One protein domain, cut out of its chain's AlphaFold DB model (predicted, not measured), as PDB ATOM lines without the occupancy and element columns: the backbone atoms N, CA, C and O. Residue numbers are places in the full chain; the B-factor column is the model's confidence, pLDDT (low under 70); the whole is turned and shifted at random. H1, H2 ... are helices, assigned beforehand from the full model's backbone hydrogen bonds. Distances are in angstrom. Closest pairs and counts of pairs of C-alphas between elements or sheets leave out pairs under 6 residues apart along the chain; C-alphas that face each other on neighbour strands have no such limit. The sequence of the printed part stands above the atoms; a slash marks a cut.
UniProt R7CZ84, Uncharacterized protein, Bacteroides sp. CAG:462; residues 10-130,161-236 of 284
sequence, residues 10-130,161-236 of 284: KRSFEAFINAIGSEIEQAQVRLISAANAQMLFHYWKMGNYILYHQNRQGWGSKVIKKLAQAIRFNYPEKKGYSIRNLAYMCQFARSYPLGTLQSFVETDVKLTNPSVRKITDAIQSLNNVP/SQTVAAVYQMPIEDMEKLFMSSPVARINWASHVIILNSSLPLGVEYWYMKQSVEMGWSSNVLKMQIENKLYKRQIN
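What this domain is: This is residues 10 to 130 and 161 to 236 of the 284 residues of an uncharacterized protein of Bacteroides sp. CAG:462 (UniProt R7CZ84). One very long helix, H1, runs past and into a body of eleven shorter helices that mostly cross one another; its first part, residues 10 to 32, sticks out free, and its later part packs on H3, H6, H7 and H8. The four-residue H8 lies nearest the middle of the whole, H4 and H5 fold back as a hairpin, H9 and H11 run side by side, and H2 and H12 lie farthest out. The printed part has 197 residues, with twelve named helices, H1 to H12 in that order, and no named strand; the class is all helix. It is only just compact, close to loose, with a radius of gyration of the C-alphas of 19.5 A, and it is only just elongated, spanning 67 by 44 by 35 A.

How they stand to each other: Start at Lys 10, where H1, residues 10 to 57, begins. H2, residues 62 to 74, is near H1, with 6 pairs of C-alphas within 10 A. Next look at H3, residues 83 to 95: it touches H1, with residues 43 to 51 of H1 alone, about perpendicular at 90 degrees, and the closest C-alphas, Gly 47 and Cys 90, are 3.9 A apart. H3 touches H2 too, C-alphas 83 and 68 being closest at 5.3 A. H4, residues 98 to 111, and H5, residues 116 to 127, form a helical hairpin at a shallow tilt of 12 degrees, opposite ways; their closest C-alphas, Thr 107 and Ala 122, are 6.2 A apart. Past the cut, H6, residues 161 to 168, touches H1 at Tyr 49 and Val 164, the closest C-alphas at 6.2 A. H7, residues 172 to 181, touches H6, about perpendicular at 76 degrees, C-alphas 172 and 165 being closest at 5.6 A. H7 also touches H4, the C-alphas of Phe 179 and Leu 101 being closest at 6.5 A. H8, residues 183 to 186, touches H1, the closest C-alphas, Ala 37 and Ala 185, being 4.8 A apart. H9, residues 189 to 198, touches H3, only just about perpendicular at 73 degrees, with C-alphas 193 and 88 closest at 7.1 A. H10, residues 202 to 214, touches H5 at a steep tilt of 45 degrees, opposite ways; C-alphas 203 and 123 are closest at 4.7 A. H11, residues 219 to 227, touches H9 at a shallow tilt of 14 degrees, the same way, C-alphas 219 and 191 being closest at 4.7 A. H10 and H11 form a helical hairpin but only just touch, with 3 pairs of C-alphas within 8 A, the closest being those of Ser 212 and Leu 222 at 6.6 A; H12, residues 230 to 236, is in no hairpin and only just touches H10, also with 3 pairs of C-alphas within 8 A, the closest being those of Val 204 and Tyr 231 at 7.2 A. Every O i to N i+4 pair is within hydrogen-bond range in H1, H2, H3, H4, H6, H7, H9, H10, H11 and H12; in H5 it is 7 of 8, and H8 is too short for such a pair.

Where its parts are: Find C-alpha 10 at (7.165, 32.644, -65.831); from there H1 runs 70.5 A to C-alpha 57 at (-40.395, -12.249, -92.026). H2 measures 18.5 A, H3 18.4 A, H4 20.0 A, H5 17.6 A and H10 18.4 A from first to last C-alpha. H12 ends at C-alpha 236, at (-3.717, 4.668, -110.717).

The domain as a whole: The two C-alphas farthest apart are those of Lys 10 and Gly 58, at 71.1 A. Residues 131 to 160 are not printed, and C-alphas 130 and 161 are 28.3 A apart across this cut. Of the links that are printed whole, none is long. The mean pLDDT of the printed part is 84.9; 27 residues are under 70, among them residues 111 to 130.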
ATOM      1  N   LYS A  10       8.303  32.349 -64.953       72.88
ATOM      2  CA  LYS A  10       7.165  32.644 -65.831       72.88
ATOM      3  C   LYS A  10       7.080  31.663 -67.005       72.88
ATOM      4  O   LYS A  10       6.005  31.141 -67.286       72.88
ATOM      5  N   ARG A  11       8.208  31.373 -67.667       74.06
ATOM      6  CA  ARG A  11       8.264  30.408 -68.781       74.06
ATOM      7  C   ARG A  11       7.964  28.977 -68.332       74.06
ATOM      8  O   ARG A  11       7.319  28.240 -69.075       74.06
ATOM      9  N   SER A  12       8.404  28.577 -67.138       76.81
ATOM     10  CA  SER A  12       8.105  27.246 -66.593       76.81
ATOM     11  C   SER A  12       6.624  27.100 -66.238       76.81
ATOM     12  O   SER A  12       6.029  26.061 -66.526       76.81
ATOM     13  N   PHE A  13       5.997  28.157 -65.713       81.88
ATOM     14  CA  PHE A  13       4.558  28.186 -65.471       81.88
ATOM     15  C   PHE A  13       3.742  28.174 -66.776       81.88
ATOM     16  O   PHE A  13       2.780  27.418 -66.882       81.88
ATOM     17  N   GLU A  14       4.143  28.927 -67.805       82.44
ATOM     18  CA  GLU A  14       3.505  28.874 -69.134       82.44
ATOM     19  C   GLU A  14       3.602  27.472 -69.764       82.44
ATOM     20  O   GLU A  14       2.607  26.950 -70.271       82.44
ATOM     21  N   ALA A  15       4.765  26.816 -69.678       79.94
ATOM     22  CA  ALA A  15       4.933  25.435 -70.134       79.94
ATOM     23  C   ALA A  15       4.035  24.450 -69.363       79.94
ATOM     24  O   ALA A  15       3.445  23.552 -69.965       79.94
ATOM     25  N   PHE A  16       3.886  24.643 -68.049       82.75
ATOM     26  CA  PHE A  16       2.987  23.853 -67.208       82.75
ATOM     27  C   PHE A  16       1.512  24.024 -67.608       82.75
ATOM     28  O   PHE A  16       0.803  23.029 -67.769       82.75
ATOM     29  N   ILE A  17       1.057  25.260 -67.843       86.44
ATOM     30  CA  ILE A  17      -0.309  25.535 -68.319       86.44
ATOM     31  C   ILE A  17      -0.549  24.911 -69.697       86.44
ATOM     32  O   ILE A  17      -1.584  24.278 -69.899       86.44
ATOM     33  N   ASN A  18       0.412  25.013 -70.617       78.62
ATOM     34  CA  ASN A  18       0.308  24.392 -71.941       78.62
ATOM     35  C   ASN A  18       0.229  22.860 -71.858       78.62
ATOM     36  O   ASN A  18      -0.547  22.248 -72.591       78.62
ATOM     37  N   ALA A  19       0.982  22.234 -70.947       73.44
ATOM     38  CA  ALA A  19       0.919  20.791 -70.730       73.44
ATOM     39  C   ALA A  19      -0.460  20.349 -70.210       73.44
ATOM     40  O   ALA A  19      -1.035  19.393 -70.732       73.44
ATOM     41  N   ILE A  20      -1.028  21.074 -69.238       81.69
ATOM     42  CA  ILE A  20      -2.385  20.807 -68.732       81.69
ATOM     43  C   ILE A  20      -3.431  21.029 -69.827       81.69
ATOM     44  O   ILE A  20      -4.309  20.188 -70.012       81.69
ATOM     45  N   GLY A  21      -3.335  22.140 -70.562       75.38
ATOM     46  CA  GLY A  21      -4.232  22.445 -71.676       75.38
ATOM     47  C   GLY A  21      -4.227  21.335 -72.725       75.38
ATOM     48  O   GLY A  21      -5.291  20.843 -73.098       75.38
ATOM     49  N   SER A  22      -3.040  20.859 -73.113       71.94
ATOM     50  CA  SER A  22      -2.899  19.747 -74.058       71.94
ATOM     51  C   SER A  22      -3.534  18.455 -73.538       71.94
ATOM     52  O   SER A  22      -4.229  17.778 -74.295       71.94
ATOM     53  N   GLU A  23      -3.371  18.112 -72.256       78.12
ATOM     54  CA  GLU A  23      -4.007  16.915 -71.688       78.12
ATOM     55  C   GLU A  23      -5.541  17.022 -71.684       78.12
ATOM     56  O   GLU A  23      -6.228  16.051 -72.008       78.12
ATOM     57  N   ILE A  24      -6.096  18.204 -71.385       72.25
ATOM     58  CA  ILE A  24      -7.547  18.451 -71.448       72.25
ATOM     59  C   ILE A  24      -8.063  18.244 -72.875       72.25
ATOM     60  O   ILE A  24      -9.057  17.539 -73.077       72.25
ATOM     61  N   GLU A  25      -7.387  18.822 -73.867       68.81
ATOM     62  CA  GLU A  25      -7.749  18.667 -75.278       68.81
ATOM     63  C   GLU A  25      -7.673  17.200 -75.715       68.81
ATOM     64  O   GLU A  25      -8.614  16.674 -76.317       68.81
ATOM     65  N   GLN A  26      -6.606  16.489 -75.344       70.06
ATOM     66  CA  GLN A  26      -6.461  15.066 -75.647       70.06
ATOM     67  C   GLN A  26      -7.553  14.221 -74.979       70.06
ATOM     68  O   GLN A  26      -8.114  13.327 -75.620       70.06
ATOM     69  N   ALA A  27      -7.905  14.502 -73.723       62.03
ATOM     70  CA  ALA A  27      -8.988  13.815 -73.025       62.03
ATOM     71  C   ALA A  27     -10.341  14.020 -73.728       62.03
ATOM     72  O   ALA A  27     -11.087  13.052 -73.916       62.03
ATOM     73  N   GLN A  28     -10.630  15.242 -74.186       62.34
ATOM     74  CA  GLN A  28     -11.832  15.540 -74.968       62.34
ATOM     75  C   GLN A  28     -11.844  14.784 -76.302       62.34
ATOM     76  O   GLN A  28     -12.850  14.157 -76.643       62.34
ATOM     77  N   VAL A  29     -10.721  14.769 -77.026       71.25
ATOM     78  CA  VAL A  29     -10.587  14.024 -78.288       71.25
ATOM     79  C   VAL A  29     -10.809  12.525 -78.070       71.25
ATOM     80  O   VAL A  29     -11.540  11.900 -78.846       71.25
ATOM     81  N   ARG A  30     -10.247  11.939 -77.004       76.06
ATOM     82  CA  ARG A  30     -10.453  10.522 -76.653       76.06
ATOM     83  C   ARG A  30     -11.920  10.223 -76.353       76.06
ATOM     84  O   ARG A  30     -12.448   9.240 -76.873       76.06
ATOM     85  N   LEU A  31     -12.588  11.079 -75.578       70.25
ATOM     86  CA  LEU A  31     -14.004  10.916 -75.240       70.25
ATOM     87  C   LEU A  31     -14.896  10.978 -76.487       70.25
ATOM     88  O   LEU A  31     -15.730  10.097 -76.692       70.25
ATOM     89  N   ILE A  32     -14.692  11.985 -77.341       74.50
ATOM     90  CA  ILE A  32     -15.458  12.157 -78.585       74.50
ATOM     91  C   ILE A  32     -15.225  10.971 -79.526       74.50
ATOM     92  O   ILE A  32     -16.179  10.437 -80.094       74.50
ATOM     93  N   SER A  33     -13.975  10.524 -79.662       75.19
ATOM     94  CA  SER A  33     -13.620   9.390 -80.522       75.19
ATOM     95  C   SER A  33     -14.250   8.087 -80.032       75.19
ATOM     96  O   SER A  33     -14.823   7.348 -80.831       75.19
ATOM     97  N   ALA A  34     -14.210   7.829 -78.721       79.88
ATOM     98  CA  ALA A  34     -14.846   6.664 -78.114       79.88
ATOM     99  C   ALA A  34     -16.373   6.698 -78.285       79.88
ATOM    100  O   ALA A  34     -16.966   5.709 -78.713       79.88
ATOM    101  N   ALA A  35     -17.008   7.848 -78.037       80.44
ATOM    102  CA  ALA A  35     -18.445   8.021 -78.235       80.44
ATOM    103  C   ALA A  35     -18.857   7.814 -79.703       80.44
ATOM    104  O   ALA A  35     -19.859   7.151 -79.974       80.44
ATOM    105  N   ASN A  36     -18.072   8.328 -80.659       90.69
ATOM    106  CA  ASN A  36     -18.305   8.100 -82.085       90.69
ATOM    107  C   ASN A  36     -18.193   6.613 -82.446       90.69
ATOM    108  O   ASN A  36     -19.082   6.081 -83.105       90.69
ATOM    109  N   ALA A  37     -17.139   5.934 -81.991       91.06
ATOM    110  CA  ALA A  37     -16.935   4.517 -82.271       91.06
ATOM    111  C   ALA A  37     -18.084   3.654 -81.714       91.06
ATOM    112  O   ALA A  37     -18.631   2.811 -82.426       91.06
ATOM    113  N   GLN A  38     -18.533   3.944 -80.489       92.94
ATOM    114  CA  GLN A  38     -19.693   3.290 -79.872       92.94
ATOM    115  C   GLN A  38     -21.000   3.572 -80.618       92.94
ATOM    116  O   GLN A  38     -21.796   2.663 -80.851       92.94
ATOM    117  N   MET A  39     -21.217   4.814 -81.060       95.19
ATOM    118  CA  MET A  39     -22.373   5.167 -81.887       95.19
ATOM    119  C   MET A  39     -22.383   4.382 -83.207       95.19
ATOM    120  O   MET A  39     -23.435   3.902 -83.630       95.19
ATOM    121  N   LEU A  40     -21.228   4.225 -83.853       97.50
ATOM    122  CA  LEU A  40     -21.110   3.463 -85.095       97.50
ATOM    123  C   LEU A  40     -21.346   1.973 -84.876       97.50
ATOM    124  O   LEU A  40     -22.071   1.360 -85.659       97.50
ATOM    125  N   PHE A  41     -20.811   1.401 -83.797       97.50
ATOM    126  CA  PHE A  41     -21.079   0.009 -83.450       97.50
ATOM    127  C   PHE A  41     -22.566  -0.219 -83.147       97.50
ATOM    128  O   PHE A  41     -23.163  -1.186 -83.618       97.50
ATOM    129  N   HIS A  42     -23.211   0.718 -82.447       95.75
ATOM    130  CA  HIS A  42     -24.661   0.708 -82.252       95.75
ATOM    131  C   HIS A  42     -25.420   0.718 -83.586       95.75
ATOM    132  O   HIS A  42     -26.314  -0.099 -83.794       95.75
ATOM    133  N   TYR A  43     -25.040   1.586 -84.524       97.31
ATOM    134  CA  TYR A  43     -25.658   1.646 -85.854       97.31
ATOM    135  C   TYR A  43     -25.440   0.367 -86.663       97.31
ATOM    136  O   TYR A  43     -26.364  -0.085 -87.341       97.31
ATOM    137  N   TRP A  44     -24.264  -0.251 -86.548       97.81
ATOM    138  CA  TRP A  44     -23.969  -1.549 -87.148       97.81
ATOM    139  C   TRP A  44     -24.867  -2.657 -86.578       97.81
ATOM    140  O   TRP A  44     -25.512  -3.377 -87.344       97.81
ATOM    141  N   LYS A  45     -25.005  -2.745 -85.246       96.25
ATOM    142  CA  LYS A  45     -25.907  -3.707 -84.584       96.25
ATOM    143  C   LYS A  45     -27.360  -3.502 -85.003       96.25
ATOM    144  O   LYS A  45     -28.032  -4.458 -85.381       96.25
ATOM    145  N   MET A  46     -27.835  -2.255 -84.991       95.06
ATOM    146  CA  MET A  46     -29.196  -1.910 -85.411       95.06
ATOM    147  C   MET A  46     -29.457  -2.289 -86.870       95.06
ATOM    148  O   MET A  46     -30.520  -2.823 -87.184       95.06
ATOM    149  N   GLY A  47     -28.487  -2.048 -87.756       95.19
ATOM    150  CA  GLY A  47     -28.554  -2.480 -89.147       95.19
ATOM    151  C   GLY A  47     -28.723  -3.993 -89.263       95.19
ATOM    152  O   GLY A  47     -29.705  -4.445 -89.847       95.19
ATOM    153  N   ASN A  48     -27.827  -4.773 -88.654       95.12
ATOM    154  CA  ASN A  48     -27.891  -6.240 -88.685       95.12
ATOM    155  C   ASN A  48     -29.184  -6.799 -88.089       95.12
ATOM    156  O   ASN A  48     -29.790  -7.703 -88.661       95.12
ATOM    157  N   TYR A  49     -29.656  -6.212 -86.993       93.44
ATOM    158  CA  TYR A  49     -30.913  -6.593 -86.366       93.44
ATOM    159  C   TYR A  49     -32.118  -6.382 -87.294       93.44
ATOM    160  O   TYR A  49     -32.939  -7.283 -87.478       93.44
ATOM    161  N   ILE A  50     -32.207  -5.216 -87.944       91.81
ATOM    162  CA  ILE A  50     -33.280  -4.939 -88.909       91.81
ATOM    163  C   ILE A  50     -33.201  -5.922 -90.079       91.81
ATOM    164  O   ILE A  50     -34.216  -6.507 -90.453       91.81
ATOM    165  N   LEU A  51     -32.007  -6.137 -90.634       91.44
ATOM    166  CA  LEU A  51     -31.784  -7.043 -91.764       91.44
ATOM    167  C   LEU A  51     -32.190  -8.482 -91.451       91.44
ATOM    168  O   LEU A  51     -32.857  -9.120 -92.265       91.44
ATOM    169  N   TYR A  52     -31.843  -8.967 -90.262       89.69
ATOM    170  CA  TYR A  52     -32.221 -10.291 -89.786       89.69
ATOM    171  C   TYR A  52     -33.742 -10.483 -89.796       89.69
ATOM    172  O   TYR A  52     -34.256 -11.426 -90.407       89.69
ATOM    173  N   HIS A  53     -34.481  -9.549 -89.193       86.38
ATOM    174  CA  HIS A  53     -35.942  -9.611 -89.175       86.38
ATOM    175  C   HIS A  53     -36.557  -9.424 -90.565       86.38
ATOM    176  O   HIS A  53     -37.566 -10.065 -90.872       86.38
ATOM    177  N   GLN A  54     -35.940  -8.613 -91.432       87.62
ATOM    178  CA  GLN A  54     -36.384  -8.483 -92.817       87.62
ATOM    179  C   GLN A  54     -36.289  -9.791 -93.596       87.62
ATOM    180  O   GLN A  54     -37.248 -10.149 -94.284       87.62
ATOM    181  N   ASN A  55     -35.188 -10.521 -93.436       84.88
ATOM    182  CA  ASN A  55     -34.964 -11.787 -94.125       84.88
ATOM    183  C   ASN A  55     -35.891 -12.899 -93.612       84.88
ATOM    184  O   ASN A  55     -36.418 -13.659 -94.419       84.88
ATOM    185  N   ARG A  56     -36.147 -12.982 -92.296       81.00
ATOM    186  CA  ARG A  56     -37.021 -14.034 -91.735       81.00
ATOM    187  C   ARG A  56     -38.506 -13.812 -91.987       81.00
ATOM    188  O   ARG A  56     -39.234 -14.776 -92.179       81.00
ATOM    189  N   GLN A  57     -38.965 -12.563 -91.944       77.31
ATOM    190  CA  GLN A  57     -40.395 -12.249 -92.026       77.31
ATOM    191  C   GLN A  57     -40.822 -11.717 -93.403       77.31
ATOM    192  O   GLN A  57     -41.962 -11.285 -93.575       77.31
ATOM    193  N   GLY A  58     -39.909 -11.701 -94.384       68.94
ATOM    194  CA  GLY A  58     -40.172 -11.180 -95.729       68.94
ATOM    195  C   GLY A  58     -40.510  -9.686 -95.743       68.94
ATOM    196  O   GLY A  58     -41.241  -9.203 -96.610       68.94
ATOM    197  N   TRP A  59     -40.034  -8.929 -94.753       76.31
ATOM    198  CA  TRP A  59     -40.412  -7.531 -94.584       76.31
ATOM    199  C   TRP A  59     -39.739  -6.628 -95.623       76.31
ATOM    200  O   TRP A  59     -38.562  -6.279 -95.517       76.31
ATOM    201  N   GLY A  60     -40.521  -6.167 -96.600       66.94
ATOM    202  CA  GLY A  60     -40.074  -5.197 -97.601       66.94
ATOM    203  C   GLY A  60     -39.782  -3.792 -97.044       66.94
ATOM    204  O   GLY A  60     -39.967  -3.492 -95.864       66.94
ATOM    205  N   SER A  61     -39.385  -2.875 -97.933       67.44
ATOM    206  CA  SER A  61     -38.968  -1.490 -97.622       67.44
ATOM    207  C   SER A  61     -39.962  -0.669 -96.778       67.44
ATOM    208  O   SER A  61     -39.567   0.269 -96.081       67.44
ATOM    209  N   LYS A  62     -41.252  -1.038 -96.773       80.69
ATOM    210  CA  LYS A  62     -42.299  -0.410 -95.948       80.69
ATOM    211  C   LYS A  62     -42.058  -0.566 -94.441       80.69
ATOM    212  O   LYS A  62     -42.557   0.255 -93.672       80.69
ATOM    213  N   VAL A  63     -41.298  -1.572 -94.009       85.75
ATOM    214  CA  VAL A  63     -41.033  -1.798 -92.582       85.75
ATOM    215  C   VAL A  63     -40.099  -0.759 -91.988       85.75
ATOM    216  O   VAL A  63     -40.380  -0.289 -90.893       85.75
ATOM    217  N   ILE A  64     -39.090  -0.284 -92.722       90.12
ATOM    218  CA  ILE A  64     -38.221   0.804 -92.238       90.12
ATOM    219  C   ILE A  64     -39.051   2.065 -91.952       90.12
ATOM    220  O   ILE A  64     -38.856   2.733 -90.937       90.12
ATOM    221  N   LYS A  65     -40.035   2.365 -92.814       91.62
ATOM    222  CA  LYS A  65     -40.963   3.484 -92.606       91.62
ATOM    223  C   LYS A  65     -41.798   3.305 -91.337       91.62
ATOM    224  O   LYS A  65     -41.880   4.242 -90.545       91.62
ATOM    225  N   LYS A  66     -42.392   2.123 -91.141       90.94
ATOM    226  CA  LYS A  66     -43.182   1.806 -89.939       90.94
ATOM    227  C   LYS A  66     -42.327   1.861 -88.671       90.94
ATOM    228  O   LYS A  66     -42.744   2.469 -87.694       90.94
ATOM    229  N   LEU A  67     -41.120   1.300 -88.714       91.56
ATOM    230  CA  LEU A  67     -40.179   1.287 -87.596       91.56
ATOM    231  C   LEU A  67     -39.768   2.704 -87.192       91.56
ATOM    232  O   LEU A  67     -39.874   3.054 -86.023       91.56
ATOM    233  N   ALA A  68     -39.380   3.552 -88.148       92.94
ATOM    234  CA  ALA A  68     -39.036   4.946 -87.861       92.94
ATOM    235  C   ALA A  68     -40.201   5.711 -87.213       92.94
ATOM    236  O   ALA A  68     -40.003   6.491 -86.282       92.94
ATOM    237  N   GLN A  69     -41.424   5.493 -87.709       93.44
ATOM    238  CA  GLN A  69     -42.627   6.107 -87.150       93.44
ATOM    239  C   GLN A  69     -42.896   5.617 -85.724       93.44
ATOM    240  O   GLN A  69     -43.155   6.446 -84.855       93.44
ATOM    241  N   ALA A  70     -42.779   4.309 -85.480       93.50
ATOM    242  CA  ALA A  70     -42.978   3.706 -84.168       93.50
ATOM    243  C   ALA A  70     -41.917   4.160 -83.154       93.50
ATOM    244  O   ALA A  70     -42.273   4.537 -82.045       93.50
ATOM    245  N   ILE A  71     -40.635   4.209 -83.538       92.56
ATOM    246  CA  ILE A  71     -39.558   4.703 -82.663       92.56
ATOM    247  C   ILE A  71     -39.811   6.161 -82.292       92.56
ATOM    248  O   ILE A  71     -39.749   6.506 -81.121       92.56
ATOM    249  N   ARG A  72     -40.148   7.015 -83.264       92.94
ATOM    250  CA  ARG A  72     -40.430   8.430 -82.988       92.94
ATOM    251  C   ARG A  72     -41.656   8.623 -82.092       92.94
ATOM    252  O   ARG A  72     -41.703   9.593 -81.350       92.94
ATOM    253  N   PHE A  73     -42.650   7.746 -82.205       93.81
ATOM    254  CA  PHE A  73     -43.849   7.795 -81.372       93.81
ATOM    255  C   PHE A  73     -43.572   7.309 -79.942       93.81
ATOM    256  O   PHE A  73     -43.951   7.985 -78.994       93.81
ATOM    257  N   ASN A  74     -42.872   6.181 -79.788       94.06
ATOM    258  CA  ASN A  74     -42.583   5.571 -78.486       94.06
ATOM    259  C   ASN A  74     -41.418   6.246 -77.737       94.06
ATOM    260  O   ASN A  74     -41.354   6.153 -76.516       94.06
ATOM    261  N   TYR A  75     -40.502   6.897 -78.458       91.94
ATOM    262  CA  TYR A  75     -39.275   7.507 -77.928       91.94
ATOM    263  C   TYR A  75     -39.016   8.888 -78.570       91.94
ATOM    264  O   TYR A  75     -38.042   9.064 -79.313       91.94
ATOM    265  N   PRO A  76     -39.901   9.880 -78.356       88.81
ATOM    266  CA  PRO A  76     -39.863  11.173 -79.050       88.81
ATOM    267  C   PRO A  76     -38.590  11.998 -78.791       88.81
ATOM    268  O   PRO A  76     -38.185  12.801 -79.635       88.81
ATOM    269  N   GLU A  77     -37.925  11.793 -77.657       92.00
ATOM    270  CA  GLU A  77     -36.662  12.435 -77.285       92.00
ATOM    271  C   GLU A  77     -35.443  11.845 -78.014       92.00
ATOM    272  O   GLU A  77     -34.393  12.493 -78.110       92.00
ATOM    273  N   LYS A  78     -35.558  10.623 -78.555       86.81
ATOM    274  CA  LYS A  78     -34.454   9.927 -79.226       86.81
ATOM    275  C   LYS A  78     -34.330  10.387 -80.676       86.81
ATOM    276  O   LYS A  78     -35.120  10.047 -81.557       86.81
ATOM    277  N   LYS A  79     -33.269  11.146 -80.947       87.81
ATOM    278  CA  LYS A  79     -32.901  11.594 -82.298       87.81
ATOM    279  C   LYS A  79     -32.084  10.523 -83.032       87.81
ATOM    280  O   LYS A  79     -31.550   9.604 -82.425       87.81
ATOM    281  N   GLY A  80     -31.980  10.653 -84.357       86.44
ATOM    282  CA  GLY A  80     -31.150   9.767 -85.184       86.44
ATOM    283  C   GLY A  80     -31.857   8.530 -85.750       86.44
ATOM    284  O   GLY A  80     -31.235   7.770 -86.477       86.44
ATOM    285  N   TYR A  81     -33.159   8.338 -85.524       93.19
ATOM    286  CA  TYR A  81     -33.912   7.180 -86.043       93.19
ATOM    287  C   TYR A  81     -34.894   7.558 -87.161       93.19
ATOM    288  O   TYR A  81     -36.026   7.083 -87.226       93.19
ATOM    289  N   SER A  82     -34.471   8.453 -88.058       93.38
ATOM    290  CA  SER A  82     -35.257   8.771 -89.252       93.38
ATOM    291  C   SER A  82     -35.278   7.586 -90.222       93.38
ATOM    292  O   SER A  82     -34.371   6.757 -90.217       93.38
ATOM    293  N   ILE A  83     -36.274   7.541 -91.115       94.06
ATOM    294  CA  ILE A  83     -36.384   6.507 -92.165       94.06
ATOM    295  C   ILE A  83     -35.066   6.380 -92.937       94.06
ATOM    296  O   ILE A  83     -34.562   5.281 -93.143       94.06
ATOM    297  N   ARG A  84     -34.492   7.523 -93.334       93.88
ATOM    298  CA  ARG A  84     -33.224   7.573 -94.065       93.88
ATOM    299  C   ARG A  84     -32.066   7.055 -93.216       93.88
ATOM    300  O   ARG A  84     -31.254   6.301 -93.732       93.88
ATOM    301  N   ASN A  85     -31.987   7.430 -91.937       95.62
ATOM    302  CA  ASN A  85     -30.877   6.985 -91.096       95.62
ATOM    303  C   ASN A  85     -30.946   5.483 -90.813       95.62
ATOM    304  O   ASN A  85     -29.929   4.816 -90.912       95.62
ATOM    305  N   LEU A  86     -32.137   4.928 -90.562       95.44
ATOM    306  CA  LEU A  86     -32.323   3.479 -90.428       95.44
ATOM    307  C   LEU A  86     -31.947   2.731 -91.716       95.44
ATOM    308  O   LEU A  86     -31.322   1.674 -91.655       95.44
ATOM    309  N   ALA A  87     -32.284   3.287 -92.885       95.31
ATOM    310  CA  ALA A  87     -31.845   2.729 -94.161       95.31
ATOM    311  C   ALA A  87     -30.313   2.754 -94.297       95.31
ATOM    312  O   ALA A  87     -29.731   1.748 -94.699       95.31
ATOM    313  N   TYR A  88     -29.654   3.848 -93.895       97.12
ATOM    314  CA  TYR A  88     -28.192   3.904 -93.851       97.12
ATOM    315  C   TYR A  88     -27.593   2.935 -92.836       97.12
ATOM    316  O   TYR A  88     -26.581   2.334 -93.153       97.12
ATOM    317  N   MET A  89     -28.197   2.719 -91.664       97.19
ATOM    318  CA  MET A  89     -27.734   1.693 -90.715       97.19
ATOM    319  C   MET A  89     -27.761   0.300 -91.356       97.19
ATOM    320  O   MET A  89     -26.802  -0.457 -91.235       97.19
ATOM    321  N   CYS A  90     -28.823  -0.024 -92.102       95.69
ATOM    322  CA  CYS A  90     -28.913  -1.285 -92.844       95.69
ATOM    323  C   CYS A  90     -27.854  -1.375 -93.952       95.69
ATOM    324  O   CYS A  90     -27.246  -2.424 -94.141       95.69
ATOM    325  N   GLN A  91     -27.630  -0.289 -94.697       95.94
ATOM    326  CA  GLN A  91     -26.591  -0.244 -95.725       95.94
ATOM    327  C   GLN A  91     -25.194  -0.388 -95.107       95.94
ATOM    328  O   GLN A  91     -24.399  -1.177 -95.594       95.94
ATOM    329  N   PHE A  92     -24.935   0.303 -94.000       97.69
ATOM    330  CA  PHE A  92     -23.695   0.257 -93.235       97.69
ATOM    331  C   PHE A  92     -23.376  -1.161 -92.754       97.69
ATOM    332  O   PHE A  92     -22.278  -1.655 -92.984       97.69
ATOM    333  N   ALA A  93     -24.358  -1.849 -92.167       96.69
ATOM    334  CA  ALA A  93     -24.216  -3.246 -91.766       96.69
ATOM    335  C   ALA A  93     -23.931  -4.177 -92.959       96.69
ATOM    336  O   ALA A  93     -23.048  -5.024 -92.875       96.69
ATOM    337  N   ARG A  94     -24.620  -3.983 -94.096       95.12
ATOM    338  CA  ARG A  94     -24.381  -4.763 -95.327       95.12
ATOM    339  C   ARG A  94     -23.009  -4.514 -95.950       95.12
ATOM    340  O   ARG A  94     -22.447  -5.442 -96.515       95.12
ATOM    341  N   SER A  95     -22.506  -3.282 -95.899       95.69
ATOM    342  CA  SER A  95     -21.201  -2.918 -96.463       95.69
ATOM    343  C   SER A  95     -20.037  -3.435 -95.620       95.69
ATOM    344  O   SER A  95     -18.966  -3.706 -96.159       95.69
ATOM    345  N   TYR A  96     -20.244  -3.607 -94.312       96.44
ATOM    346  CA  TYR A  96     -19.198  -4.016 -93.374       96.44
ATOM    347  C   TYR A  96     -19.589  -5.269 -92.570       96.44
ATOM    348  O   TYR A  96     -19.706  -5.194 -91.344       96.44
ATOM    349  N   PRO A  97     -19.794  -6.435 -93.215       95.31
ATOM    350  CA  PRO A  97     -19.947  -7.703 -92.499       95.31
ATOM    351  C   PRO A  97     -18.670  -8.049 -91.713       95.31
ATOM    352  O   PRO A  97     -17.596  -7.505 -91.987       95.31
ATOM    353  N   LEU A  98     -18.757  -8.981 -90.755       93.38
ATOM    354  CA  LEU A  98     -17.614  -9.338 -89.897       93.38
ATOM    355  C   LEU A  98     -16.372  -9.753 -90.703       93.38
ATOM    356  O   LEU A  98     -15.273  -9.309 -90.376       93.38
ATOM    357  N   GLY A  99     -16.536 -10.507 -91.796       93.38
ATOM    358  CA  GLY A  99     -15.421 -10.886 -92.676       93.38
ATOM    359  C   GLY A  99     -14.713  -9.688 -93.331       93.38
ATOM    360  O   GLY A  99     -13.489  -9.676 -93.461       93.38
ATOM    361  N   THR A 100     -15.456  -8.629 -93.670       94.56
ATOM    362  CA  THR A 100     -14.879  -7.367 -94.163       94.56
ATOM    363  C   THR A 100     -14.091  -6.658 -93.066       94.56
ATOM    364  O   THR A 100     -12.974  -6.201 -93.307       94.56
ATOM    365  N   LEU A 101     -14.637  -6.591 -91.847       94.69
ATOM    366  CA  LEU A 101     -13.943  -5.987 -90.705       94.69
ATOM    367  C   LEU A 101     -12.640  -6.732 -90.385       94.69
ATOM    368  O   LEU A 101     -11.609  -6.090 -90.189       94.69
ATOM    369  N   GLN A 102     -12.665  -8.068 -90.399       93.81
ATOM    370  CA  GLN A 102     -11.473  -8.911 -90.250       93.81
ATOM    371  C   GLN A 102     -10.447  -8.618 -91.343       93.81
ATOM    372  O   GLN A 102      -9.296  -8.320 -91.033       93.81
ATOM    373  N   SER A 103     -10.879  -8.581 -92.607       92.00
ATOM    374  CA  SER A 103     -10.006  -8.276 -93.745       92.00
ATOM    375  C   SER A 103      -9.330  -6.905 -93.613       92.00
ATOM    376  O   SER A 103      -8.152  -6.757 -93.951       92.00
ATOM    377  N   PHE A 104     -10.037  -5.896 -93.094       92.62
ATOM    378  CA  PHE A 104      -9.448  -4.584 -92.819       92.62
ATOM    379  C   PHE A 104      -8.408  -4.625 -91.700       92.62
ATOM    380  O   PHE A 104      -7.331  -4.053 -91.862       92.62
ATOM    381  N   VAL A 105      -8.697  -5.311 -90.592       90.31
ATOM    382  CA  VAL A 105      -7.758  -5.443 -89.467       90.31
ATOM    383  C   VAL A 105      -6.503  -6.207 -89.892       90.31
ATOM    384  O   VAL A 105      -5.387  -5.766 -89.622       90.31
ATOM    385  N   GLU A 106      -6.656  -7.310 -90.621       88.31
ATOM    386  CA  GLU A 106      -5.526  -8.057 -91.180       88.31
ATOM    387  C   GLU A 106      -4.700  -7.211 -92.148       88.31
ATOM    388  O   GLU A 106      -3.470  -7.302 -92.172       88.31
ATOM    389  N   THR A 107      -5.366  -6.378 -92.950       86.38
ATOM    390  CA  THR A 107      -4.690  -5.437 -93.842       86.38
ATOM    391  C   THR A 107      -3.875  -4.423 -93.044       86.38
ATOM    392  O   THR A 107      -2.695  -4.247 -93.336       86.38
ATOM    393  N   ASP A 108      -4.435  -3.833 -91.987       82.88
ATOM    394  CA  ASP A 108      -3.701  -2.919 -91.105       82.88
ATOM    395  C   ASP A 108      -2.452  -3.587 -90.498       82.88
ATOM    396  O   ASP A 108      -1.374  -2.992 -90.511       82.88
ATOM    397  N   VAL A 109      -2.551  -4.846 -90.057       79.00
ATOM    398  CA  VAL A 109      -1.404  -5.619 -89.538       79.00
ATOM    399  C   VAL A 109      -0.336  -5.865 -90.613       79.00
ATOM    400  O   VAL A 109       0.860  -5.833 -90.324       79.00
ATOM    401  N   LYS A 110      -0.725  -6.092 -91.872       76.44
ATOM    402  CA  LYS A 110       0.233  -6.262 -92.982       76.44
ATOM    403  C   LYS A 110       0.958  -4.954 -93.322       76.44
ATOM    404  O   LYS A 110       2.115  -4.998 -93.752       76.44
ATOM    405  N   LEU A 111       0.291  -3.816 -93.135       68.62
ATOM    406  CA  LEU A 111       0.778  -2.483 -93.501       68.62
ATOM    407  C   LEU A 111       1.686  -1.828 -92.462       68.62
ATOM    408  O   LEU A 111       2.548  -1.035 -92.838       68.62
ATOM    409  N   THR A 112       1.557  -2.185 -91.185       63.44
ATOM    410  CA  THR A 112       2.469  -1.728 -90.119       63.44
ATOM    411  C   THR A 112       3.897  -2.269 -90.268       63.44
ATOM    412  O   THR A 112       4.804  -1.801 -89.585       63.44
ATOM    413  N   ASN A 113       4.135  -3.196 -91.204       44.25
ATOM    414  CA  ASN A 113       5.464  -3.654 -91.598       44.25
ATOM    415  C   ASN A 113       5.902  -2.964 -92.917       44.25
ATOM    416  O   ASN A 113       5.404  -3.338 -93.989       44.25
ATOM    417  N   PRO A 114       6.828  -1.986 -92.884       42.50
ATOM    418  CA  PRO A 114       6.903  -0.893 -93.850       42.50
ATOM    419  C   PRO A 114       7.409  -1.356 -95.219       42.50
ATOM    420  O   PRO A 114       8.568  -1.716 -95.401       42.50
ATOM    421  N   SER A 115       6.532  -1.333 -96.218       42.69
ATOM    422  CA  SER A 115       6.920  -1.297 -97.629       42.69
ATOM    423  C   SER A 115       5.729  -0.816 -98.449       42.69
ATOM    424  O   SER A 115       4.663  -1.426 -98.425       42.69
ATOM    425  N   VAL A 116       5.918   0.269 -99.203       47.03
ATOM    426  CA  VAL A 116       4.890   0.923-100.035       47.03
ATOM    427  C   VAL A 116       4.256  -0.037-101.058       47.03
ATOM    428  O   VAL A 116       3.100   0.149-101.425       47.03
ATOM    429  N   ARG A 117       4.956  -1.110-101.471       47.16
ATOM    430  CA  ARG A 117       4.384  -2.166-102.334       47.16
ATOM    431  C   ARG A 117       3.227  -2.912-101.657       47.16
ATOM    432  O   ARG A 117       2.232  -3.202-102.311       47.16
ATOM    433  N   LYS A 118       3.290  -3.106-100.336       57.62
ATOM    434  CA  LYS A 118       2.257  -3.828 -99.582       57.62
ATOM    435  C   LYS A 118       0.918  -3.089 -99.535       57.62
ATOM    436  O   LYS A 118      -0.111  -3.746 -99.451       57.62
ATOM    437  N   ILE A 119       0.912  -1.752 -99.623       54.25
ATOM    438  CA  ILE A 119      -0.327  -0.952 -99.671       54.25
ATOM    439  C   ILE A 119      -1.094  -1.219-100.956       54.25
ATOM    440  O   ILE A 119      -2.288  -1.505-100.906       54.25
ATOM    441  N   THR A 120      -0.414  -1.199-102.096       57.78
ATOM    442  CA  THR A 120      -1.053  -1.491-103.379       57.78
ATOM    443  C   THR A 120      -1.523  -2.946-103.456       57.78
ATOM    444  O   THR A 120      -2.669  -3.186-103.837       57.78
ATOM    445  N   ASP A 121      -0.702  -3.897-103.001       58.97
ATOM    446  CA  ASP A 121      -1.051  -5.324-102.997       58.97
ATOM    447  C   ASP A 121      -2.240  -5.626-102.065       58.97
ATOM    448  O   ASP A 121      -3.139  -6.390-102.419       58.97
ATOM    449  N   ALA A 122      -2.298  -4.989-100.890       61.66
ATOM    450  CA  ALA A 122      -3.402  -5.170 -99.951       61.66
ATOM    451  C   ALA A 122      -4.716  -4.557-100.459       61.66
ATOM    452  O   ALA A 122      -5.767  -5.187-100.353       61.66
ATOM    453  N   ILE A 123      -4.665  -3.375-101.084       64.19
ATOM    454  CA  ILE A 123      -5.839  -2.766-101.729       64.19
ATOM    455  C   ILE A 123      -6.354  -3.663-102.865       64.19
ATOM    456  O   ILE A 123      -7.563  -3.854-103.006       64.19
ATOM    457  N   GLN A 124      -5.453  -4.250-103.656       59.72
ATOM    458  CA  GLN A 124      -5.818  -5.179-104.726       59.72
ATOM    459  C   GLN A 124      -6.404  -6.489-104.176       59.72
ATOM    460  O   GLN A 124      -7.387  -6.987-104.720       59.72
ATOM    461  N   SER A 125      -5.877  -7.001-103.060       66.75
ATOM    462  CA  SER A 125      -6.437  -8.162-102.357       66.75
ATOM    463  C   SER A 125      -7.857  -7.900-101.849       66.75
ATOM    464  O   SER A 125      -8.715  -8.758-102.023       66.75
ATOM    465  N   LEU A 126      -8.125  -6.724-101.268       65.50
ATOM    466  CA  LEU A 126      -9.464  -6.343-100.793       65.50
ATOM    467  C   LEU A 126     -10.474  -6.217-101.940       65.50
ATOM    468  O   LEU A 126     -11.634  -6.582-101.784       65.50
ATOM    469  N   ASN A 127     -10.037  -5.730-103.103       61.62
ATOM    470  CA  ASN A 127     -10.894  -5.616-104.287       61.62
ATOM    471  C   ASN A 127     -11.194  -6.971-104.954       61.62
ATOM    472  O   ASN A 127     -12.162  -7.067-105.704       61.62
ATOM    473  N   ASN A 128     -10.382  -7.997-104.684       53.53
ATOM    474  CA  ASN A 128     -10.537  -9.345-105.233       53.53
ATOM    475  C   ASN A 128     -11.293 -10.301-104.301       53.53
ATOM    476  O   ASN A 128     -11.512 -11.450-104.686       53.53
ATOM    477  N   VAL A 129     -11.693  -9.868-103.098       49.03
ATOM    478  CA  VAL A 129     -12.585 -10.664-102.246       49.03
ATOM    479  C   VAL A 129     -13.927 -10.772-102.980       49.03
ATOM    480  O   VAL A 129     -14.580  -9.744-103.186       49.03
ATOM    481  N   PRO A 130     -14.349 -11.969-103.434       39.94
ATOM    482  CA  PRO A 130     -15.645 -12.113-104.072       39.94
ATOM    483  C   PRO A 130     -16.710 -11.647-103.084       39.94
ATOM    484  O   PRO A 130     -16.674 -12.016-101.911       39.94
ATOM    485  N   SER A 161     -28.795  -7.172 -78.980       86.12
ATOM    486  CA  SER A 161     -27.464  -7.743 -78.761       86.12
ATOM    487  C   SER A 161     -27.506  -9.272 -78.798       86.12
ATOM    488  O   SER A 161     -26.671  -9.891 -79.448       86.12
ATOM    489  N   GLN A 162     -28.520  -9.885 -78.181       85.88
ATOM    490  CA  GLN A 162     -28.703 -11.343 -78.191       85.88
ATOM    491  C   GLN A 162     -28.978 -11.874 -79.600       85.88
ATOM    492  O   GLN A 162     -28.389 -12.868 -80.018       85.88
ATOM    493  N   THR A 163     -29.823 -11.171 -80.355       86.06
ATOM    494  CA  THR A 163     -30.155 -11.544 -81.732       86.06
ATOM    495  C   THR A 163     -28.918 -11.487 -82.620       86.06
ATOM    496  O   THR A 163     -28.639 -12.437 -83.345       86.06
ATOM    497  N   VAL A 164     -28.141 -10.401 -82.548       87.69
ATOM    498  CA  VAL A 164     -26.912 -10.256 -83.346       87.69
ATOM    499  C   VAL A 164     -25.863 -11.301 -82.939       87.69
ATOM    500  O   VAL A 164     -25.267 -11.915 -83.823       87.69
ATOM    501  N   ALA A 165     -25.693 -11.576 -81.641       89.88
ATOM    502  CA  ALA A 165     -24.803 -12.636 -81.153       89.88
ATOM    503  C   ALA A 165     -25.167 -14.012 -81.725       89.88
ATOM    504  O   ALA A 165     -24.306 -14.738 -82.220       89.88
ATOM    505  N   ALA A 166     -26.459 -14.350 -81.698       87.62
ATOM    506  CA  ALA A 166     -26.968 -15.614 -82.215       87.62
ATOM    507  C   ALA A 166     -26.799 -15.731 -83.737       87.62
ATOM    508  O   ALA A 166     -26.451 -16.802 -84.230       87.62
ATOM    509  N   VAL A 167     -27.010 -14.636 -84.479       87.19
ATOM    510  CA  VAL A 167     -26.847 -14.596 -85.943       87.19
ATOM    511  C   VAL A 167     -25.419 -14.932 -86.357       87.19
ATOM    512  O   VAL A 167     -25.227 -15.733 -87.266       87.19
ATOM    513  N   TYR A 168     -24.433 -14.348 -85.680       87.56
ATOM    514  CA  TYR A 168     -23.021 -14.530 -86.017       87.56
ATOM    515  C   TYR A 168     -22.333 -15.655 -85.237       87.56
ATOM    516  O   TYR A 168     -21.152 -15.898 -85.460       87.56
ATOM    517  N   GLN A 169     -23.046 -16.328 -84.325       91.38
ATOM    518  CA  GLN A 169     -22.495 -17.362 -83.438       91.38
ATOM    519  C   GLN A 169     -21.217 -16.896 -82.714       91.38
ATOM    520  O   GLN A 169     -20.267 -17.653 -82.530       91.38
ATOM    521  N   MET A 170     -21.194 -15.623 -82.316       90.62
ATOM    522  CA  MET A 170     -20.047 -14.961 -81.697       90.62
ATOM    523  C   MET A 170     -20.544 -14.016 -80.587       90.62
ATOM    524  O   MET A 170     -21.602 -13.404 -80.750       90.62
ATOM    525  N   PRO A 171     -19.832 -13.889 -79.451       94.19
ATOM    526  CA  PRO A 171     -20.171 -12.917 -78.412       94.19
ATOM    527  C   PRO A 171     -20.135 -11.471 -78.926       94.19
ATOM    528  O   PRO A 171     -19.330 -11.123 -79.793       94.19
ATOM    529  N   ILE A 172     -20.986 -10.600 -78.374       91.94
ATOM    530  CA  ILE A 172     -21.025  -9.185 -78.785       91.94
ATOM    531  C   ILE A 172     -19.728  -8.468 -78.433       91.94
ATOM    532  O   ILE A 172     -19.295  -7.609 -79.196       91.94
ATOM    533  N   GLU A 173     -19.094  -8.842 -77.329       93.38
ATOM    534  CA  GLU A 173     -17.838  -8.267 -76.854       93.38
ATOM    535  C   GLU A 173     -16.699  -8.508 -77.859       93.38
ATOM    536  O   GLU A 173     -15.896  -7.611 -78.128       93.38
ATOM    537  N   ASP A 174     -16.664  -9.692 -78.478       94.81
ATOM    538  CA  ASP A 174     -15.671 -10.035 -79.499       94.81
ATOM    539  C   ASP A 174     -15.931  -9.285 -80.811       94.81
ATOM    540  O   ASP A 174     -14.998  -8.750 -81.421       94.81
ATOM    541  N   MET A 175     -17.201  -9.170 -81.221       95.06
ATOM    542  CA  MET A 175     -17.581  -8.353 -82.379       95.06
ATOM    543  C   MET A 175     -17.256  -6.879 -82.164       95.06
ATOM    544  O   MET A 175     -16.774  -6.214 -83.080       95.06
ATOM    545  N   GLU A 176     -17.510  -6.365 -80.963       96.19
ATOM    546  CA  GLU A 176     -17.189  -4.996 -80.590       96.19
ATOM    547  C   GLU A 176     -15.684  -4.773 -80.694       96.19
ATOM    548  O   GLU A 176     -15.244  -3.867 -81.396       96.19
ATOM    549  N   LYS A 177     -14.875  -5.642 -80.084       95.56
ATOM    550  CA  LYS A 177     -13.412  -5.554 -80.153       95.56
ATOM    551  C   LYS A 177     -12.902  -5.556 -81.595       95.56
ATOM    552  O   LYS A 177     -12.035  -4.745 -81.941       95.56
ATOM    553  N   LEU A 178     -13.445  -6.430 -82.440       95.81
ATOM    554  CA  LEU A 178     -13.127  -6.472 -83.865       95.81
ATOM    555  C   LEU A 178     -13.520  -5.161 -84.565       95.81
ATOM    556  O   LEU A 178     -12.699  -4.561 -85.262       95.81
ATOM    557  N   PHE A 179     -14.744  -4.680 -84.338       96.75
ATOM    558  CA  PHE A 179     -15.252  -3.438 -84.914       96.75
ATOM    559  C   PHE A 179     -14.384  -2.236 -84.523       96.75
ATOM    560  O   PHE A 179     -13.957  -1.481 -85.397       96.75
ATOM    561  N   MET A 180     -14.053  -2.098 -83.236       95.19
ATOM    562  CA  MET A 180     -13.221  -1.012 -82.697       95.19
ATOM    563  C   MET A 180     -11.780  -1.040 -83.227       95.19
ATOM    564  O   MET A 180     -11.116  -0.002 -83.304       95.19
ATOM    565  N   SER A 181     -11.290  -2.222 -83.603       92.94
ATOM    566  CA  SER A 181      -9.960  -2.394 -84.198       92.94
ATOM    567  C   SER A 181      -9.926  -2.021 -85.682       92.94
ATOM    568  O   SER A 181      -8.858  -1.727 -86.209       92.94
ATOM    569  N   SER A 182     -11.077  -2.003 -86.355       94.31
ATOM    570  CA  SER A 182     -11.173  -1.693 -87.780       94.31
ATOM    571  C   SER A 182     -11.105  -0.176 -88.065       94.31
ATOM    572  O   SER A 182     -11.489   0.643 -87.218       94.31
ATOM    573  N   PRO A 183     -10.711   0.244 -89.283       92.25
ATOM    574  CA  PRO A 183     -10.768   1.648 -89.707       92.25
ATOM    575  C   PRO A 183     -12.198   2.207 -89.744       92.25
ATOM    576  O   PRO A 183     -12.385   3.421 -89.656       92.25
ATOM    577  N   VAL A 184     -13.216   1.341 -89.800       96.38
ATOM    578  CA  VAL A 184     -14.631   1.736 -89.780       96.38
ATOM    579  C   VAL A 184     -14.970   2.499 -88.494       96.38
ATOM    580  O   VAL A 184     -15.714   3.476 -88.545       96.38
ATOM    581  N   ALA A 185     -14.375   2.135 -87.355       95.62
ATOM    582  CA  ALA A 185     -14.600   2.821 -86.080       95.62
ATOM    583  C   ALA A 185     -13.876   4.180 -85.959       95.62
ATOM    584  O   ALA A 185     -14.096   4.911 -84.991       95.62
ATOM    585  N   ARG A 186     -12.998   4.528 -86.912       92.00
ATOM    586  CA  ARG A 186     -12.065   5.665 -86.799       92.00
ATOM    587  C   ARG A 186     -12.530   6.941 -87.496       92.00
ATOM    588  O   ARG A 186     -11.980   8.002 -87.222       92.00
ATOM    589  N   ILE A 187     -13.541   6.864 -88.357       93.38
ATOM    590  CA  ILE A 187     -14.139   8.033 -89.020       93.38
ATOM    591  C   ILE A 187     -15.548   8.298 -88.488       93.38
ATOM    592  O   ILE A 187     -16.154   7.436 -87.863       93.38
ATOM    593  N   ASN A 188     -16.092   9.495 -88.708       93.19
ATOM    594  CA  ASN A 188     -17.433   9.844 -88.225       93.19
ATOM    595  C   ASN A 188     -18.564   9.297 -89.123       93.19
ATOM    596  O   ASN A 188     -18.360   8.961 -90.291       93.19
ATOM    597  N   TRP A 189     -19.795   9.282 -88.601       96.25
ATOM    598  CA  TRP A 189     -20.979   8.815 -89.339       96.25
ATOM    599  C   TRP A 189     -21.235   9.552 -90.661       96.25
ATOM    600  O   TRP A 189     -21.591   8.924 -91.654       96.25
ATOM    601  N   ALA A 190     -21.028  10.872 -90.713       96.31
ATOM    602  CA  ALA A 190     -21.229  11.639 -91.945       96.31
ATOM    603  C   ALA A 190     -20.274  11.187 -93.062       96.31
ATOM    604  O   ALA A 190     -20.673  11.089 -94.221       96.31
ATOM    605  N   SER A 191     -19.035  10.861 -92.697       96.94
ATOM    606  CA  SER A 191     -18.017  10.318 -93.600       96.94
ATOM    607  C   SER A 191     -18.437   8.955 -94.147       96.94
ATOM    608  O   SER A 191     -18.372   8.739 -95.355       96.94
ATOM    609  N   HIS A 192     -18.981   8.079 -93.295       97.69
ATOM    610  CA  HIS A 192     -19.566   6.808 -93.739       97.69
ATOM    611  C   HIS A 192     -20.721   7.006 -94.711       97.69
ATOM    612  O   HIS A 192     -20.740   6.385 -95.766       97.69
ATOM    613  N   VAL A 193     -21.651   7.916 -94.421       97.19
ATOM    614  CA  VAL A 193     -22.762   8.226 -95.336       97.19
ATOM    615  C   VAL A 193     -22.252   8.714 -96.699       97.19
ATOM    616  O   VAL A 193     -22.827   8.359 -97.728       97.19
ATOM    617  N   ILE A 194     -21.177   9.503 -96.745       98.12
ATOM    618  CA  ILE A 194     -20.557   9.934 -98.008       98.12
ATOM    619  C   ILE A 194     -19.979   8.738 -98.768       98.12
ATOM    620  O   ILE A 194     -20.262   8.590 -99.958       98.12
ATOM    621  N   ILE A 195     -19.213   7.879 -98.092       97.25
ATOM    622  CA  ILE A 195     -18.612   6.680 -98.692       97.25
ATOM    623  C   ILE A 195     -19.706   5.761 -99.258       97.25
ATOM    624  O   ILE A 195     -19.680   5.443-100.445       97.25
ATOM    625  N   LEU A 196     -20.734   5.458 -98.459       96.06
ATOM    626  CA  LEU A 196     -21.854   4.589 -98.840       96.06
ATOM    627  C   LEU A 196     -22.645   5.107-100.054       96.06
ATOM    628  O   LEU A 196     -23.180   4.314-100.827       96.06
ATOM    629  N   ASN A 197     -22.722   6.426-100.239       96.75
ATOM    630  CA  ASN A 197     -23.364   7.029-101.412       96.75
ATOM    631  C   ASN A 197     -22.453   7.073-102.644       96.75
ATOM    632  O   ASN A 197     -22.940   7.225-103.762       96.75
ATOM    633  N   SER A 198     -21.140   6.952-102.454       93.12
ATOM    634  CA  SER A 198     -20.150   7.087-103.526       93.12
ATOM    635  C   SER A 198     -19.953   5.803-104.337       93.12
ATOM    636  O   SER A 198     -19.340   5.861-105.400       93.12
ATOM    637  N   SER A 199     -20.493   4.664-103.876       88.62
ATOM    638  CA  SER A 199     -20.423   3.360-104.565       88.62
ATOM    639  C   SER A 199     -18.990   2.971-104.962       88.62
ATOM    640  O   SER A 199     -18.717   2.606-106.108       88.62
ATOM    641  N   LEU A 200     -18.051   3.124-104.028       90.38
ATOM    642  CA  LEU A 200     -16.636   2.851-104.259       90.38
ATOM    643  C   LEU A 200     -16.341   1.352-104.059       90.38
ATOM    644  O   LEU A 200     -17.003   0.700-103.257       90.38
ATOM    645  N   PRO A 201     -15.336   0.782-104.751       92.25
ATOM    646  CA  PRO A 201     -14.838  -0.547-104.414       92.25
ATOM    647  C   PRO A 201     -14.312  -0.592-102.975       92.25
ATOM    648  O   PRO A 201     -13.703   0.377-102.519       92.25
ATOM    649  N   LEU A 202     -14.466  -1.729-102.298       89.75
ATOM    650  CA  LEU A 202     -14.143  -1.885-100.875       89.75
ATOM    651  C   LEU A 202     -12.703  -1.465-100.519       89.75
ATOM    652  O   LEU A 202     -12.480  -0.792 -99.514       89.75
ATOM    653  N   GLY A 203     -11.717  -1.797-101.359       88.31
ATOM    654  CA  GLY A 203     -10.328  -1.377-101.145       88.31
ATOM    655  C   GLY A 203     -10.124   0.137-101.285       88.31
ATOM    656  O   GLY A 203      -9.273   0.715-100.611       88.31
ATOM    657  N   VAL A 204     -10.928   0.803-102.121       91.31
ATOM    658  CA  VAL A 204     -10.918   2.267-102.273       91.31
ATOM    659  C   VAL A 204     -11.598   2.932-101.076       91.31
ATOM    660  O   VAL A 204     -11.092   3.938-100.584       91.31
ATOM    661  N   GLU A 205     -12.694   2.363-100.566       93.94
ATOM    662  CA  GLU A 205     -13.329   2.812 -99.318       93.94
ATOM    663  C   GLU A 205     -12.343   2.749 -98.152       93.94
ATOM    664  O   GLU A 205     -12.106   3.763 -97.497       93.94
ATOM    665  N   TYR A 206     -11.704   1.589 -97.964       92.94
ATOM    666  CA  TYR A 206     -10.649   1.382 -96.975       92.94
ATOM    667  C   TYR A 206      -9.560   2.456 -97.077       92.94
ATOM    668  O   TYR A 206      -9.227   3.104 -96.084       92.94
ATOM    669  N   TRP A 207      -9.052   2.705 -98.287       92.88
ATOM    670  CA  TRP A 207      -8.019   3.713 -98.510       92.88
ATOM    671  C   TRP A 207      -8.474   5.115 -98.087       92.88
ATOM    672  O   TRP A 207      -7.755   5.803 -97.364       92.88
ATOM    673  N   TYR A 208      -9.685   5.530 -98.470       93.31
ATOM    674  CA  TYR A 208     -10.228   6.831 -98.075       93.31
ATOM    675  C   TYR A 208     -10.463   6.940 -96.564       93.31
ATOM    676  O   TYR A 208     -10.239   8.012 -96.000       93.31
ATOM    677  N   MET A 209     -10.872   5.858 -95.889       93.69
ATOM    678  CA  MET A 209     -10.976   5.839 -94.424       93.69
ATOM    679  C   MET A 209      -9.611   6.054 -93.773       93.69
ATOM    680  O   MET A 209      -9.484   6.919 -92.910       93.69
ATOM    681  N   LYS A 210      -8.584   5.319 -94.216       88.00
ATOM    682  CA  LYS A 210      -7.213   5.451 -93.699       88.00
ATOM    683  C   LYS A 210      -6.667   6.856 -93.906       88.00
ATOM    684  O   LYS A 210      -6.248   7.483 -92.941       88.00
ATOM    685  N   GLN A 211      -6.774   7.384 -95.124       85.62
ATOM    686  CA  GLN A 211      -6.332   8.745 -95.428       85.62
ATOM    687  C   GLN A 211      -7.095   9.803 -94.630       85.62
ATOM    688  O   GLN A 211      -6.496  10.774 -94.182       85.62
ATOM    689  N   SER A 212      -8.397   9.609 -94.392       86.62
ATOM    690  CA  SER A 212      -9.173  10.547 -93.575       86.62
ATOM    691  C   SER A 212      -8.683  10.598 -92.130       86.62
ATOM    692  O   SER A 212      -8.673  11.671 -91.536       86.62
ATOM    693  N   VAL A 213      -8.275   9.456 -91.571       83.69
ATOM    694  CA  VAL A 213      -7.722   9.375 -90.211       83.69
ATOM    695  C   VAL A 213      -6.318   9.971 -90.164       83.69
ATOM    696  O   VAL A 213      -6.047  10.809 -89.312       83.69
ATOM    697  N   GLU A 214      -5.444   9.573 -91.090       80.81
ATOM    698  CA  GLU A 214      -4.046  10.022 -91.149       80.81
ATOM    699  C   GLU A 214      -3.930  11.535 -91.377       80.81
ATOM    700  O   GLU A 214      -3.116  12.194 -90.738       80.81
ATOM    701  N   MET A 215      -4.778  12.094 -92.244       78.00
ATOM    702  CA  MET A 215      -4.750  13.512 -92.621       78.00
ATOM    703  C   MET A 215      -5.766  14.367 -91.850       78.00
ATOM    704  O   MET A 215      -5.928  15.550 -92.151       78.00
ATOM    705  N   GLY A 216      -6.506  13.778 -90.904       79.19
ATOM    706  CA  GLY A 216      -7.516  14.484 -90.109       79.19
ATOM    707  C   GLY A 216      -8.638  15.122 -90.938       79.19
ATOM    708  O   GLY A 216      -9.097  16.222 -90.624       79.19
ATOM    709  N   TRP A 217      -9.076  14.482 -92.027       87.69
ATOM    710  CA  TRP A 217     -10.095  15.059 -92.905       87.69
ATOM    711  C   TRP A 217     -11.462  15.151 -92.231       87.69
ATOM    712  O   TRP A 217     -11.988  14.189 -91.669       87.69
ATOM    713  N   SER A 218     -12.105  16.310 -92.395       87.75
ATOM    714  CA  SER A 218     -13.540  16.430 -92.147       87.75
ATOM    715  C   SER A 218     -14.337  15.663 -93.207       87.75
ATOM    716  O   SER A 218     -13.853  15.405 -94.310       87.75
ATOM    717  N   SER A 219     -15.608  15.371 -92.919       91.81
ATOM    718  CA  SER A 219     -16.511  14.733 -93.886       91.81
ATOM    719  C   SER A 219     -16.613  15.530 -95.195       91.81
ATOM    720  O   SER A 219     -16.683  14.952 -96.274       91.81
ATOM    721  N   ASN A 220     -16.559  16.863 -95.127       89.94
ATOM    722  CA  ASN A 220     -16.598  17.719 -96.314       89.94
ATOM    723  C   ASN A 220     -15.322  17.595 -97.153       89.94
ATOM    724  O   ASN A 220     -15.401  17.521 -98.378       89.94
ATOM    725  N   VAL A 221     -14.159  17.533 -96.497       90.62
ATOM    726  CA  VAL A 221     -12.882  17.315 -97.188       90.62
ATOM    727  C   VAL A 221     -12.869  15.929 -97.822       90.62
ATOM    728  O   VAL A 221     -12.564  15.821 -99.003       90.62
ATOM    729  N   LEU A 222     -13.286  14.885 -97.100       92.94
ATOM    730  CA  LEU A 222     -13.413  13.537 -97.656       92.94
ATOM    731  C   LEU A 222     -14.305  13.519 -98.906       92.94
ATOM    732  O   LEU A 222     -13.899  12.993 -99.941       92.94
ATOM    733  N   LYS A 223     -15.489  14.141 -98.836       96.12
ATOM    734  CA  LYS A 223     -16.395  14.268 -99.985       96.12
ATOM    735  C   LYS A 223     -15.692  14.912-101.179       96.12
ATOM    736  O   LYS A 223     -15.679  14.329-102.260       96.12
ATOM    737  N   MET A 224     -15.046  16.058-100.963       92.25
ATOM    738  CA  MET A 224     -14.281  16.754-101.996       92.25
ATOM    739  C   MET A 224     -13.172  15.860-102.584       92.25
ATOM    740  O   MET A 224     -12.978  15.835-103.797       92.25
ATOM    741  N   GLN A 225     -12.445  15.100-101.758       91.69
ATOM    742  CA  GLN A 225     -11.368  14.219-102.231       91.69
ATOM    743  C   GLN A 225     -11.882  13.015-103.032       91.69
ATOM    744  O   GLN A 225     -11.200  12.558-103.960       91.69
ATOM    745  N   ILE A 226     -13.070  12.503-102.704       94.06
ATOM    746  CA  ILE A 226     -13.758  11.469-103.490       94.06
ATOM    747  C   ILE A 226     -14.217  12.046-104.835       94.06
ATOM    748  O   ILE A 226     -13.909  11.470-105.881       94.06
ATOM    749  N   GLU A 227     -14.875  13.207-104.832       94.88
ATOM    750  CA  GLU A 227     -15.354  13.892-106.045       94.88
ATOM    751  C   GLU A 227     -14.196  14.239-106.993       94.88
ATOM    752  O   GLU A 227     -14.268  13.985-108.197       94.88
ATOM    753  N   ASN A 228     -13.069  14.692-106.436       91.12
ATOM    754  CA  ASN A 228     -11.828  14.963-107.167       91.12
ATOM    755  C   ASN A 228     -11.021  13.697-107.505       91.12
ATOM    756  O   ASN A 228      -9.887  13.799-107.985       91.12
ATOM    757  N   LYS A 229     -11.561  12.500-107.242       90.81
ATOM    758  CA  LYS A 229     -10.964  11.197-107.579       90.81
ATOM    759  C   LYS A 229      -9.507  11.077-107.114       90.81
ATOM    760  O   LYS A 229      -8.669  10.555-107.853       90.81
ATOM    761  N   LEU A 230      -9.194  11.585-105.916       84.25
ATOM    762  CA  LEU A 230      -7.834  11.608-105.362       84.25
ATOM    763  C   LEU A 230      -7.156  10.234-105.440       84.25
ATOM    764  O   LEU A 230      -6.033  10.156-105.930       84.25
ATOM    765  N   TYR A 231      -7.866   9.163-105.071       84.94
ATOM    766  CA  TYR A 231      -7.354   7.795-105.163       84.94
ATOM    767  C   TYR A 231      -6.815   7.472-106.566       84.94
ATOM    768  O   TYR A 231      -5.690   7.004-106.720       84.94
ATOM    769  N   LYS A 232      -7.579   7.787-107.624       85.00
ATOM    770  CA  LYS A 232      -7.143   7.537-109.008       85.00
ATOM    771  C   LYS A 232      -5.914   8.371-109.362       85.00
ATOM    772  O   LYS A 232      -5.008   7.859-110.008       85.00
ATOM    773  N   ARG A 233      -5.875   9.630-108.918       83.69
ATOM    774  CA  ARG A 233      -4.757  10.548-109.185       83.69
ATOM    775  C   ARG A 233      -3.457  10.129-108.495       83.69
ATOM    776  O   ARG A 233      -2.397  10.407-109.041       83.69
ATOM    777  N   GLN A 234      -3.532   9.505-107.321       73.38
ATOM    778  CA  GLN A 234      -2.351   9.101-106.552       73.38
ATOM    779  C   GLN A 234      -1.902   7.664-106.836       73.38
ATOM    780  O   GLN A 234      -0.702   7.410-106.894       73.38
ATOM    781  N   ILE A 235      -2.844   6.734-107.010       70.94
ATOM    782  CA  ILE A 235      -2.552   5.297-107.090       70.94
ATOM    783  C   ILE A 235      -2.584   4.779-108.533       70.94
ATOM    784  O   ILE A 235      -1.688   4.041-108.929       70.94
ATOM    785  N   ASN A 236      -3.578   5.175-109.340       61.09
ATOM    786  CA  ASN A 236      -3.717   4.668-110.717       61.09
ATOM    787  C   ASN A 236      -2.882   5.453-111.730       61.09
ATOM    788  O   ASN A 236      -2.499   4.912-112.766       61.09
TER     789      ASN A 236